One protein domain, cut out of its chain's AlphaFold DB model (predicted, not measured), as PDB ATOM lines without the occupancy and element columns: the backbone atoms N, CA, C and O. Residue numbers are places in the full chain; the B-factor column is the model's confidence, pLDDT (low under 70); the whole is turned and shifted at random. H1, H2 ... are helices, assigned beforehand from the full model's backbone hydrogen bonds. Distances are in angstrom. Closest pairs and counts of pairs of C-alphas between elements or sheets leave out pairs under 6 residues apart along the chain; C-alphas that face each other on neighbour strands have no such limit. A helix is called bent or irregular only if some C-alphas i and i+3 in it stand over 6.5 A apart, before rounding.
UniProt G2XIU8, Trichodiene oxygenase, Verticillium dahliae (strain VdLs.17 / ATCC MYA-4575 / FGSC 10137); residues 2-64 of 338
ATOM      1  N   LYS A   2     181.498 187.913 139.535       56.31
ATOM      2  CA  LYS A   2     181.744 189.370 139.679       56.31
ATOM      3  C   LYS A   2     182.794 189.985 138.725       56.31
ATOM      4  O   LYS A   2     182.761 191.184 138.509       56.31
ATOM      5  N   GLY A   3     183.704 189.186 138.159       75.19
ATOM      6  CA  GLY A   3     184.709 189.648 137.186       75.19
ATOM      7  C   GLY A   3     184.299 189.529 135.710       75.19
ATOM      8  O   GLY A   3     185.108 189.837 134.843       75.19
ATOM      9  N   LEU A   4     183.090 189.043 135.405       81.25
ATOM     10  CA  LEU A   4     182.606 188.905 134.027       81.25
ATOM     11  C   LEU A   4     181.884 190.189 133.577       81.25
ATOM     12  O   LEU A   4     181.168 190.784 134.386       81.25
ATOM     13  N   PRO A   5     181.998 190.604 132.298       84.69
ATOM     14  CA  PRO A   5     181.221 191.721 131.767       84.69
ATOM     15  C   PRO A   5     179.716 191.490 131.934       84.69
ATOM     16  O   PRO A   5     179.230 190.379 131.713       84.69
ATOM     17  N   LEU A   6     178.963 192.546 132.257       81.31
ATOM     18  CA  LEU A   6     177.515 192.465 132.478       81.31
ATOM     19  C   LEU A   6     176.753 191.771 131.328       81.31
ATOM     20  O   LEU A   6     175.932 190.913 131.634       81.31
ATOM     21  N   PRO A   7     177.049 192.018 130.032       86.81
ATOM     22  CA  PRO A   7     176.384 191.302 128.939       86.81
ATOM     23  C   PRO A   7     176.586 189.781 128.987       86.81
ATOM     24  O   PRO A   7     175.668 189.028 128.678       86.81
ATOM     25  N   VAL A   8     177.767 189.324 129.419       86.31
ATOM     26  CA  VAL A   8     178.089 187.895 129.561       86.31
ATOM     27  C   VAL A   8     177.328 187.299 130.742       86.31
ATOM     28  O   VAL A   8     176.755 186.220 130.622       86.31
ATOM     29  N   VAL A   9     177.267 188.013 131.870       86.00
ATOM     30  CA  VAL A   9     176.485 187.576 133.037       86.00
ATOM     31  C   VAL A   9     174.999 187.497 132.698       86.00
ATOM     32  O   VAL A   9     174.378 186.481 132.988       86.00
ATOM     33  N   SER A  10     174.448 188.516 132.037       85.69
ATOM     34  CA  SER A  10     173.045 188.546 131.613       85.69
ATOM     35  C   SER A  10     172.705 187.439 130.616       85.69
ATOM     36  O   SER A  10     171.602 186.908 130.664       85.69
ATOM     37  N   ALA A  11     173.641 187.061 129.739       86.19
ATOM     38  CA  ALA A  11     173.454 185.944 128.816       86.19
ATOM     39  C   ALA A  11     173.445 184.578 129.531       86.19
ATOM     40  O   ALA A  11     172.693 183.691 129.138       86.19
ATOM     41  N   ILE A  12     174.257 184.408 130.583       89.69
ATOM     42  CA  ILE A  12     174.318 183.168 131.378       89.69
ATOM     43  C   ILE A  12     173.111 183.057 132.316       89.69
ATOM     44  O   ILE A  12     172.505 181.995 132.444       89.69
ATOM     45  N   ASN A  13     172.786 184.147 133.008       87.44
ATOM     46  CA  ASN A  13     171.675 184.224 133.940       87.44
ATOM     47  C   ASN A  13     171.080 185.646 133.913       87.44
ATOM     48  O   ASN A  13     171.620 186.555 134.557       87.44
ATOM     49  N   PRO A  14     169.949 185.844 133.212       86.62
ATOM     50  CA  PRO A  14     169.302 187.148 133.099       86.62
ATOM     51  C   PRO A  14     168.936 187.779 134.449       86.62
ATOM     52  O   PRO A  14     169.043 188.995 134.600       86.62
ATOM     53  N   ALA A  15     168.560 186.973 135.449       78.19
ATOM     54  CA  ALA A  15     168.191 187.466 136.777       78.19
ATOM     55  C   ALA A  15     169.398 188.071 137.511       78.19
ATOM     56  O   ALA A  15     169.315 189.169 138.060       78.19
ATOM     57  N   VAL A  16     170.548 187.393 137.457       82.56
ATOM     58  CA  VAL A  16     171.808 187.911 138.020       82.56
ATOM     59  C   VAL A  16     172.292 189.131 137.231       82.56
ATOM     60  O   VAL A  16     172.802 190.083 137.819       82.56
ATOM     61  N   GLY A  17     172.083 189.141 135.912       85.25
ATOM     62  CA  GLY A  17     172.320 190.313 135.072       85.25
ATOM     63  C   GLY A  17     171.514 191.535 135.521       85.25
ATOM     64  O   GLY A  17     172.075 192.616 135.690       85.25
ATOM     65  N   HIS A  18     170.216 191.366 135.785       83.81
ATOM     66  CA  HIS A  18     169.359 192.439 136.295       83.81
ATOM     67  C   HIS A  18     169.816 192.942 137.670       83.81
ATOM     68  O   HIS A  18     169.888 194.151 137.887       83.81
ATOM     69  N   LEU A  19     170.187 192.026 138.572       84.88
ATOM     70  CA  LEU A  19     170.735 192.379 139.881       84.88
ATOM     71  C   LEU A  19     171.977 193.266 139.728       84.88
ATOM     72  O   LEU A  19     172.007 194.370 140.256       84.88
ATOM     73  N   PHE A  20     172.976 192.840 138.954       85.94
ATOM     74  CA  PHE A  20     174.199 193.628 138.766       85.94
ATOM     75  C   PHE A  20     173.955 194.957 138.049       85.94
ATOM     76  O   PHE A  20     174.595 195.954 138.381       85.94
ATOM     77  N   TRP A  21     173.024 195.000 137.093       87.62
ATOM     78  CA  TRP A  21     172.599 196.256 136.480       87.62
ATOM     79  C   TRP A  21     172.013 197.226 137.518       87.62
ATOM     80  O   TRP A  21     172.361 198.410 137.516       87.62
ATOM     81  N   TRP A  22     171.166 196.732 138.425       87.06
ATOM     82  CA  TRP A  22     170.587 197.532 139.502       87.06
ATOM     83  C   TRP A  22     171.668 198.049 140.458       87.06
ATOM     84  O   TRP A  22     171.736 199.257 140.673       87.06
ATOM     85  N   GLN A  23     172.593 197.194 140.909       89.00
ATOM     86  CA  GLN A  23     173.724 197.598 141.762       89.00
ATOM     87  C   GLN A  23     174.601 198.673 141.093       89.00
ATOM     88  O   GLN A  23     174.963 199.686 141.696       89.00
ATOM     89  N   GLN A  24     174.906 198.513 139.799       88.75
ATOM     90  CA  GLN A  24     175.642 199.528 139.037       88.75
ATOM     91  C   GLN A  24     174.860 200.843 138.911       88.75
ATOM     92  O   GLN A  24     175.456 201.920 138.951       88.75
ATOM     93  N   SER A  25     173.537 200.771 138.759       87.94
ATOM     94  CA  SER A  25     172.663 201.942 138.655       87.94
ATOM     95  C   SER A  25     172.544 202.693 139.980       87.94
ATOM     96  O   SER A  25     172.550 203.923 139.979       87.94
ATOM     97  N   VAL A  26     172.499 201.972 141.104       89.56
ATOM     98  CA  VAL A  26     172.582 202.540 142.456       89.56
ATOM     99  C   VAL A  26     173.908 203.278 142.629       89.56
ATOM    100  O   VAL A  26     173.912 204.467 142.947       89.56
ATOM    101  N   ARG A  27     175.037 202.629 142.315       91.38
ATOM    102  CA  ARG A  27     176.371 203.237 142.450       91.38
ATOM    103  C   ARG A  27     176.519 204.527 141.641       91.38
ATOM    104  O   ARG A  27     177.079 205.499 142.142       91.38
ATOM    105  N   LYS A  28     175.980 204.562 140.416       89.12
ATOM    106  CA  LYS A  28     175.975 205.762 139.556       89.12
ATOM    107  C   LYS A  28     175.158 206.924 140.126       89.12
ATOM    108  O   LYS A  28     175.462 208.066 139.807       89.12
ATOM    109  N   GLN A  29     174.138 206.649 140.939       86.94
ATOM    110  CA  GLN A  29     173.317 207.681 141.583       86.94
ATOM    111  C   GLN A  29     173.911 208.149 142.916       86.94
ATOM    112  O   GLN A  29     173.857 209.335 143.223       86.94
ATOM    113  N   VAL A  30     174.496 207.238 143.700       88.31
ATOM    114  CA  VAL A  30     175.067 207.546 145.023       88.31
ATOM    115  C   VAL A  30     176.433 208.234 144.920       88.31
ATOM    116  O   VAL A  30     176.709 209.144 145.697       88.31
ATOM    117  N   GLY A  31     177.273 207.853 143.950       88.44
ATOM    118  CA  GLY A  31     178.613 208.431 143.753       88.44
ATOM    119  C   GLY A  31     178.629 209.966 143.694       88.44
ATOM    120  O   GLY A  31     179.281 210.586 144.536       88.44
ATOM    121  N   PRO A  32     177.841 210.597 142.800       87.75
ATOM    122  CA  PRO A  32     177.785 212.057 142.692       87.75
ATOM    123  C   PRO A  32     177.317 212.772 143.968       87.75
ATOM    124  O   PRO A  32     177.709 213.910 144.220       87.75
ATOM    125  N   ILE A  33     176.489 212.115 144.792       84.88
ATOM    126  CA  ILE A  33     176.009 212.679 146.063       84.88
ATOM    127  C   ILE A  33     177.174 212.799 147.053       84.88
ATOM    128  O   ILE A  33     177.281 213.807 147.751       84.88
ATOM    129  N   LEU A  34     178.068 211.807 147.101       83.56
ATOM    130  CA  LEU A  34     179.243 211.830 147.977       83.56
ATOM    131  C   LEU A  34     180.306 212.835 147.538       83.56
ATOM    132  O   LEU A  34     180.928 213.465 148.386       83.56
ATOM    133  N   GLU A  35     180.491 213.005 146.231       81.75
ATOM    134  CA  GLU A  35     181.494 213.909 145.655       81.75
ATOM    135  C   GLU A  35     181.098 215.396 145.747       81.75
ATOM    136  O   GLU A  35     181.864 216.265 145.346       81.75
ATOM    137  N   GLY A  36     179.906 215.705 146.276       71.25
ATOM    138  CA  GLY A  36     179.386 217.073 146.377       71.25
ATOM    139  C   GLY A  36     178.814 217.624 145.065       71.25
ATOM    140  O   GLY A  36     178.296 218.731 145.050       71.25
ATOM    141  N   GLY A  37     178.835 216.847 143.974       56.66
ATOM    142  CA  GLY A  37     178.422 217.288 142.634       56.66
ATOM    143  C   GLY A  37     176.914 217.484 142.437       56.66
ATOM    144  O   GLY A  37     176.498 218.076 141.444       56.66
ATOM    145  N   ALA A  38     176.082 217.021 143.373       54.88
ATOM    146  CA  ALA A  38     174.667 217.384 143.448       54.88
ATOM    147  C   ALA A  38     174.501 218.572 144.410       54.88
ATOM    148  O   ALA A  38     173.943 218.431 145.500       54.88
ATOM    149  N   ASP A  39     175.095 219.712 144.056       52.72
ATOM    150  CA  ASP A  39     175.175 220.843 144.973       52.72
ATOM    151  C   ASP A  39     173.817 221.518 145.200       52.72
ATOM    152  O   ASP A  39     172.924 221.542 144.346       52.72
ATOM    153  N   ARG A  40     173.691 222.059 146.411       52.47
ATOM    154  CA  ARG A  40     172.491 222.591 147.078       52.47
ATOM    155  C   ARG A  40     171.855 223.828 146.411       52.47
ATOM    156  O   ARG A  40     170.889 224.366 146.947       52.47
ATOM    157  N   ASP A  41     172.339 224.252 145.246       46.62
ATOM    158  CA  ASP A  41     172.208 225.639 144.774       46.62
ATOM    159  C   ASP A  41     171.128 225.886 143.714       46.62
ATOM    160  O   ASP A  41     170.933 227.017 143.270       46.62
ATOM    161  N   SER A  42     170.351 224.870 143.338       49.66
ATOM    162  CA  SER A  42     169.087 225.119 142.639       49.66
ATOM    163  C   SER A  42     167.949 225.042 143.647       49.66
ATOM    164  O   SER A  42     167.693 223.991 144.232       49.66
ATOM    165  N   ALA A  43     167.252 226.158 143.866       40.53
ATOM    166  CA  ALA A  43     165.975 226.176 144.569       40.53
ATOM    167  C   ALA A  43     165.019 225.190 143.863       40.53
ATOM    168  O   ALA A  43     164.442 225.510 142.826       40.53
ATOM    169  N   GLY A  44     164.943 223.951 144.364       53.38
ATOM    170  CA  GLY A  44     164.305 222.822 143.676       53.38
ATOM    171  C   GLY A  44     165.105 221.508 143.641       53.38
ATOM    172  O   GLY A  44     164.544 220.490 143.232       53.38
ATOM    173  N   ALA A  45     166.368 221.476 144.086       57.81
ATOM    174  CA  ALA A  45     167.155 220.245 144.179       57.81
ATOM    175  C   ALA A  45     166.527 219.268 145.192       57.81
ATOM    176  O   ALA A  45     166.479 219.524 146.396       57.81
ATOM    177  N   ARG A  46     166.013 218.133 144.699       67.56
ATOM    178  CA  ARG A  46     165.408 217.080 145.529       67.56
ATOM    179  C   ARG A  46     166.475 216.428 146.406       67.56
ATOM    180  O   ARG A  46     167.257 215.609 145.930       67.56
ATOM    181  N   GLN A  47     166.472 216.756 147.693       79.06
ATOM    182  CA  GLN A  47     167.277 216.041 148.675       79.06
ATOM    183  C   GLN A  47     166.738 214.620 148.865       79.06
ATOM    184  O   GLN A  47     165.534 214.391 148.967       79.06
ATOM    185  N   THR A  48     167.655 213.663 148.913       87.06
ATOM    186  CA  THR A  48     167.375 212.250 149.193       87.06
ATOM    187  C   THR A  48     167.957 211.868 150.548       87.06
ATOM    188  O   THR A  48     168.786 212.596 151.101       87.06
ATOM    189  N   ILE A  49     167.597 210.693 151.068       87.69
ATOM    190  CA  ILE A  49     168.172 210.193 152.323       87.69
ATOM    191  C   ILE A  49     169.707 210.099 152.281       87.69
ATOM    192  O   ILE A  49     170.355 210.315 153.298       87.69
ATOM    193  N   PHE A  50     170.314 209.874 151.112       88.81
ATOM    194  CA  PHE A  50     171.774 209.804 150.978       88.81
ATOM    195  C   PHE A  50     172.463 211.148 151.217       88.81
ATOM    196  O   PHE A  50     173.588 211.170 151.705       88.81
ATOM    197  N   HIS A  51     171.775 212.266 150.958       88.19
ATOM    198  CA  HIS A  51     172.271 213.587 151.348       88.19
ATOM    199  C   HIS A  51     172.282 213.718 152.875       88.19
ATOM    200  O   HIS A  51     173.279 214.141 153.452       88.19
ATOM    201  N   ALA A  52     171.206 213.273 153.534       88.94
ATOM    202  CA  ALA A  52     171.123 213.270 154.991       88.94
ATOM    203  C   ALA A  52     172.164 212.333 155.632       88.94
ATOM    204  O   ALA A  52     172.774 212.706 156.628       88.94
ATOM    205  N   LEU A  53     172.412 211.149 155.056       89.81
ATOM    206  CA  LEU A  53     173.425 210.202 155.540       89.81
ATOM    207  C   LEU A  53     174.848 210.747 155.379       89.81
ATOM    208  O   LEU A  53     175.635 210.676 156.323       89.81
ATOM    209  N   ARG A  54     175.170 211.344 154.224       87.50
ATOM    210  CA  ARG A  54     176.458 212.012 153.981       87.50
ATOM    211  C   ARG A  54     176.720 213.120 155.003       87.50
ATOM    212  O   ARG A  54     177.811 213.187 155.569       87.50
ATOM    213  N   ASP A  55     175.709 213.950 155.258       87.62
ATOM    214  CA  ASP A  55     175.810 215.133 156.121       87.62
ATOM    215  C   ASP A  55     175.604 214.807 157.619       87.62
ATOM    216  O   ASP A  55     175.668 215.692 158.472       87.62
ATOM    217  N   SER A  56     175.364 213.536 157.959       90.62
ATOM    218  CA  SER A  56     175.120 213.078 159.330       90.62
ATOM    219  C   SER A  56     176.398 213.024 160.190       90.62
ATOM    220  O   SER A  56     177.515 212.904 159.664       90.62
ATOM    221  N   PRO A  57     176.263 213.006 161.536       94.81
ATOM    222  CA  PRO A  57     177.389 212.816 162.454       94.81
ATOM    223  C   PRO A  57     177.926 211.372 162.486       94.81
ATOM    224  O   PRO A  57     178.723 211.041 163.363       94.81
ATOM    225  N   LEU A  58     177.499 210.496 161.567       93.44
ATOM    226  CA  LEU A  58     177.992 209.122 161.503       93.44
ATOM    227  C   LEU A  58     179.509 209.081 161.234       93.44
ATOM    228  O   LEU A  58     180.039 209.957 160.532       93.44
ATOM    229  N   PRO A  59     180.215 208.049 161.743       94.75
ATOM    230  CA  PRO A  59     181.623 207.828 161.436       94.75
ATOM    231  C   PRO A  59     181.873 207.757 159.929       94.75
ATOM    232  O   PRO A  59     181.042 207.259 159.172       94.75
ATOM    233  N   GLN A  60     183.052 208.195 159.477       91.19
ATOM    234  CA  GLN A  60     183.382 208.224 158.044       91.19
ATOM    235  C   GLN A  60     183.295 206.844 157.371       91.19
ATOM    236  O   GLN A  60     182.989 206.746 156.187       91.19
ATOM    237  N   GLN A  61     183.520 205.780 158.142       92.31
ATOM    238  CA  GLN A  61     183.438 204.388 157.699       92.31
ATOM    239  C   GLN A  61     182.020 204.018 157.218       92.31
ATOM    240  O   GLN A  61     181.882 203.320 156.216       92.31
ATOM    241  N   GLU A  62     180.979 204.568 157.854       91.44
ATOM    242  CA  GLU A  62     179.568 204.372 157.474       91.44
ATOM    243  C   GLU A  62     179.135 205.246 156.288       91.44
ATOM    244  O   GLU A  62     178.033 205.102 155.765       91.44
ATOM    245  N   LYS A  63     180.003 206.160 155.845       91.12
ATOM    246  CA  LYS A  63     179.738 207.115 154.760       91.12
ATOM    247  C   LYS A  63     180.555 206.811 153.506       91.12
ATOM    248  O   LYS A  63     180.698 207.660 152.628       91.12
ATOM    249  N   THR A  64     181.125 205.612 153.425       93.38
ATOM    250  CA  THR A  64     181.820 205.147 152.221       93.38
ATOM    251  C   THR A  64     180.820 204.867 151.100       93.38
ATOM    252  O   THR A  64     179.657 204.554 151.352       93.38
TER     253      THR A  64
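Overview. This is residues 2 to 64 of the 338 residues of the protein "Trichodiene oxygenase" of Verticillium dahliae (strain VdLs.17 / ATCC MYA-4575 / FGSC 10137) (UniProt G2XIU8). One long helix, H2, makes the length of a loose, open model: the short helix H1 folds back on its first part as a hairpin, and the short helix H3 packs steeply on its last residues, with the tiny H4 near H3. Between H2 and H3 a wide loop with no named element, residues 35 to 48, swings out past the end of H2 and returns, while residues 56 to 61 stick out. The printed part has 63 residues with four named helices in the order H1, H2, H3, H4 and no named strand; the class is all helix. It is only just loose, close to extended, with a radius of gyration of the C-alphas of 15.7 A, and it is flat, with spans of 44 by 29 by 16 A.

Arrangement. H1, residues 6 to 12, and H2, residues 14 to 34, form a helical hairpin across a tight link of one residue. They touch, H2 with its residues 16 to 21 alone; the closest C-alphas are those of Ser 10 and Gly 17, 4.0 A apart. They run opposite ways at a shallow tilt of 19 degrees. Residues 30 to 34 alone of H2 touch H3, residues 49 to 54, the closest C-alphas being those of Ile 33 and His 51, 6.5 A apart. H2 and H3 run the same way at a steep tilt of 57 degrees. H4, residues 60 to 63, and H3 are close but not clearly touching, with the closest C-alphas, Arg 54 and Lys 63, 5.9 A apart. H1 is apart from H3 and from H4; H2 and H4 are only just apart, their closest C-alphas 8.3 A from each other. In H1 and H3 every O i to N i+4 pair is within hydrogen-bond range, in H2 15 of 17 are, and H4 is too short for such a pair.

Along the chain. H1 begins at C-alpha 6, (177.515, 192.465, 132.478), and measures 9.9 A. H2 runs 30.5 A from C-alpha 14, (169.302, 187.148, 133.099), to C-alpha 34. It is neither bent nor irregular, but only just: C-alphas 29 and 32 are 6.4 A apart. H3 measures 8.6 A, and H4, 5.0 A long, ends at C-alpha 63, (179.738, 207.115, 154.760).

Size, cuts and confidence. The two C-alphas farthest apart, those of Ile 12 and Ala 43, are 45.8 A from each other. The link from H2 to H3, 14 residues, is long, and the link from H3 to H4, 5 residues, is tight. The printed part has no cut. Its mean pLDDT is 81.1, and residue 2 and residues 37 to 46 are under 70.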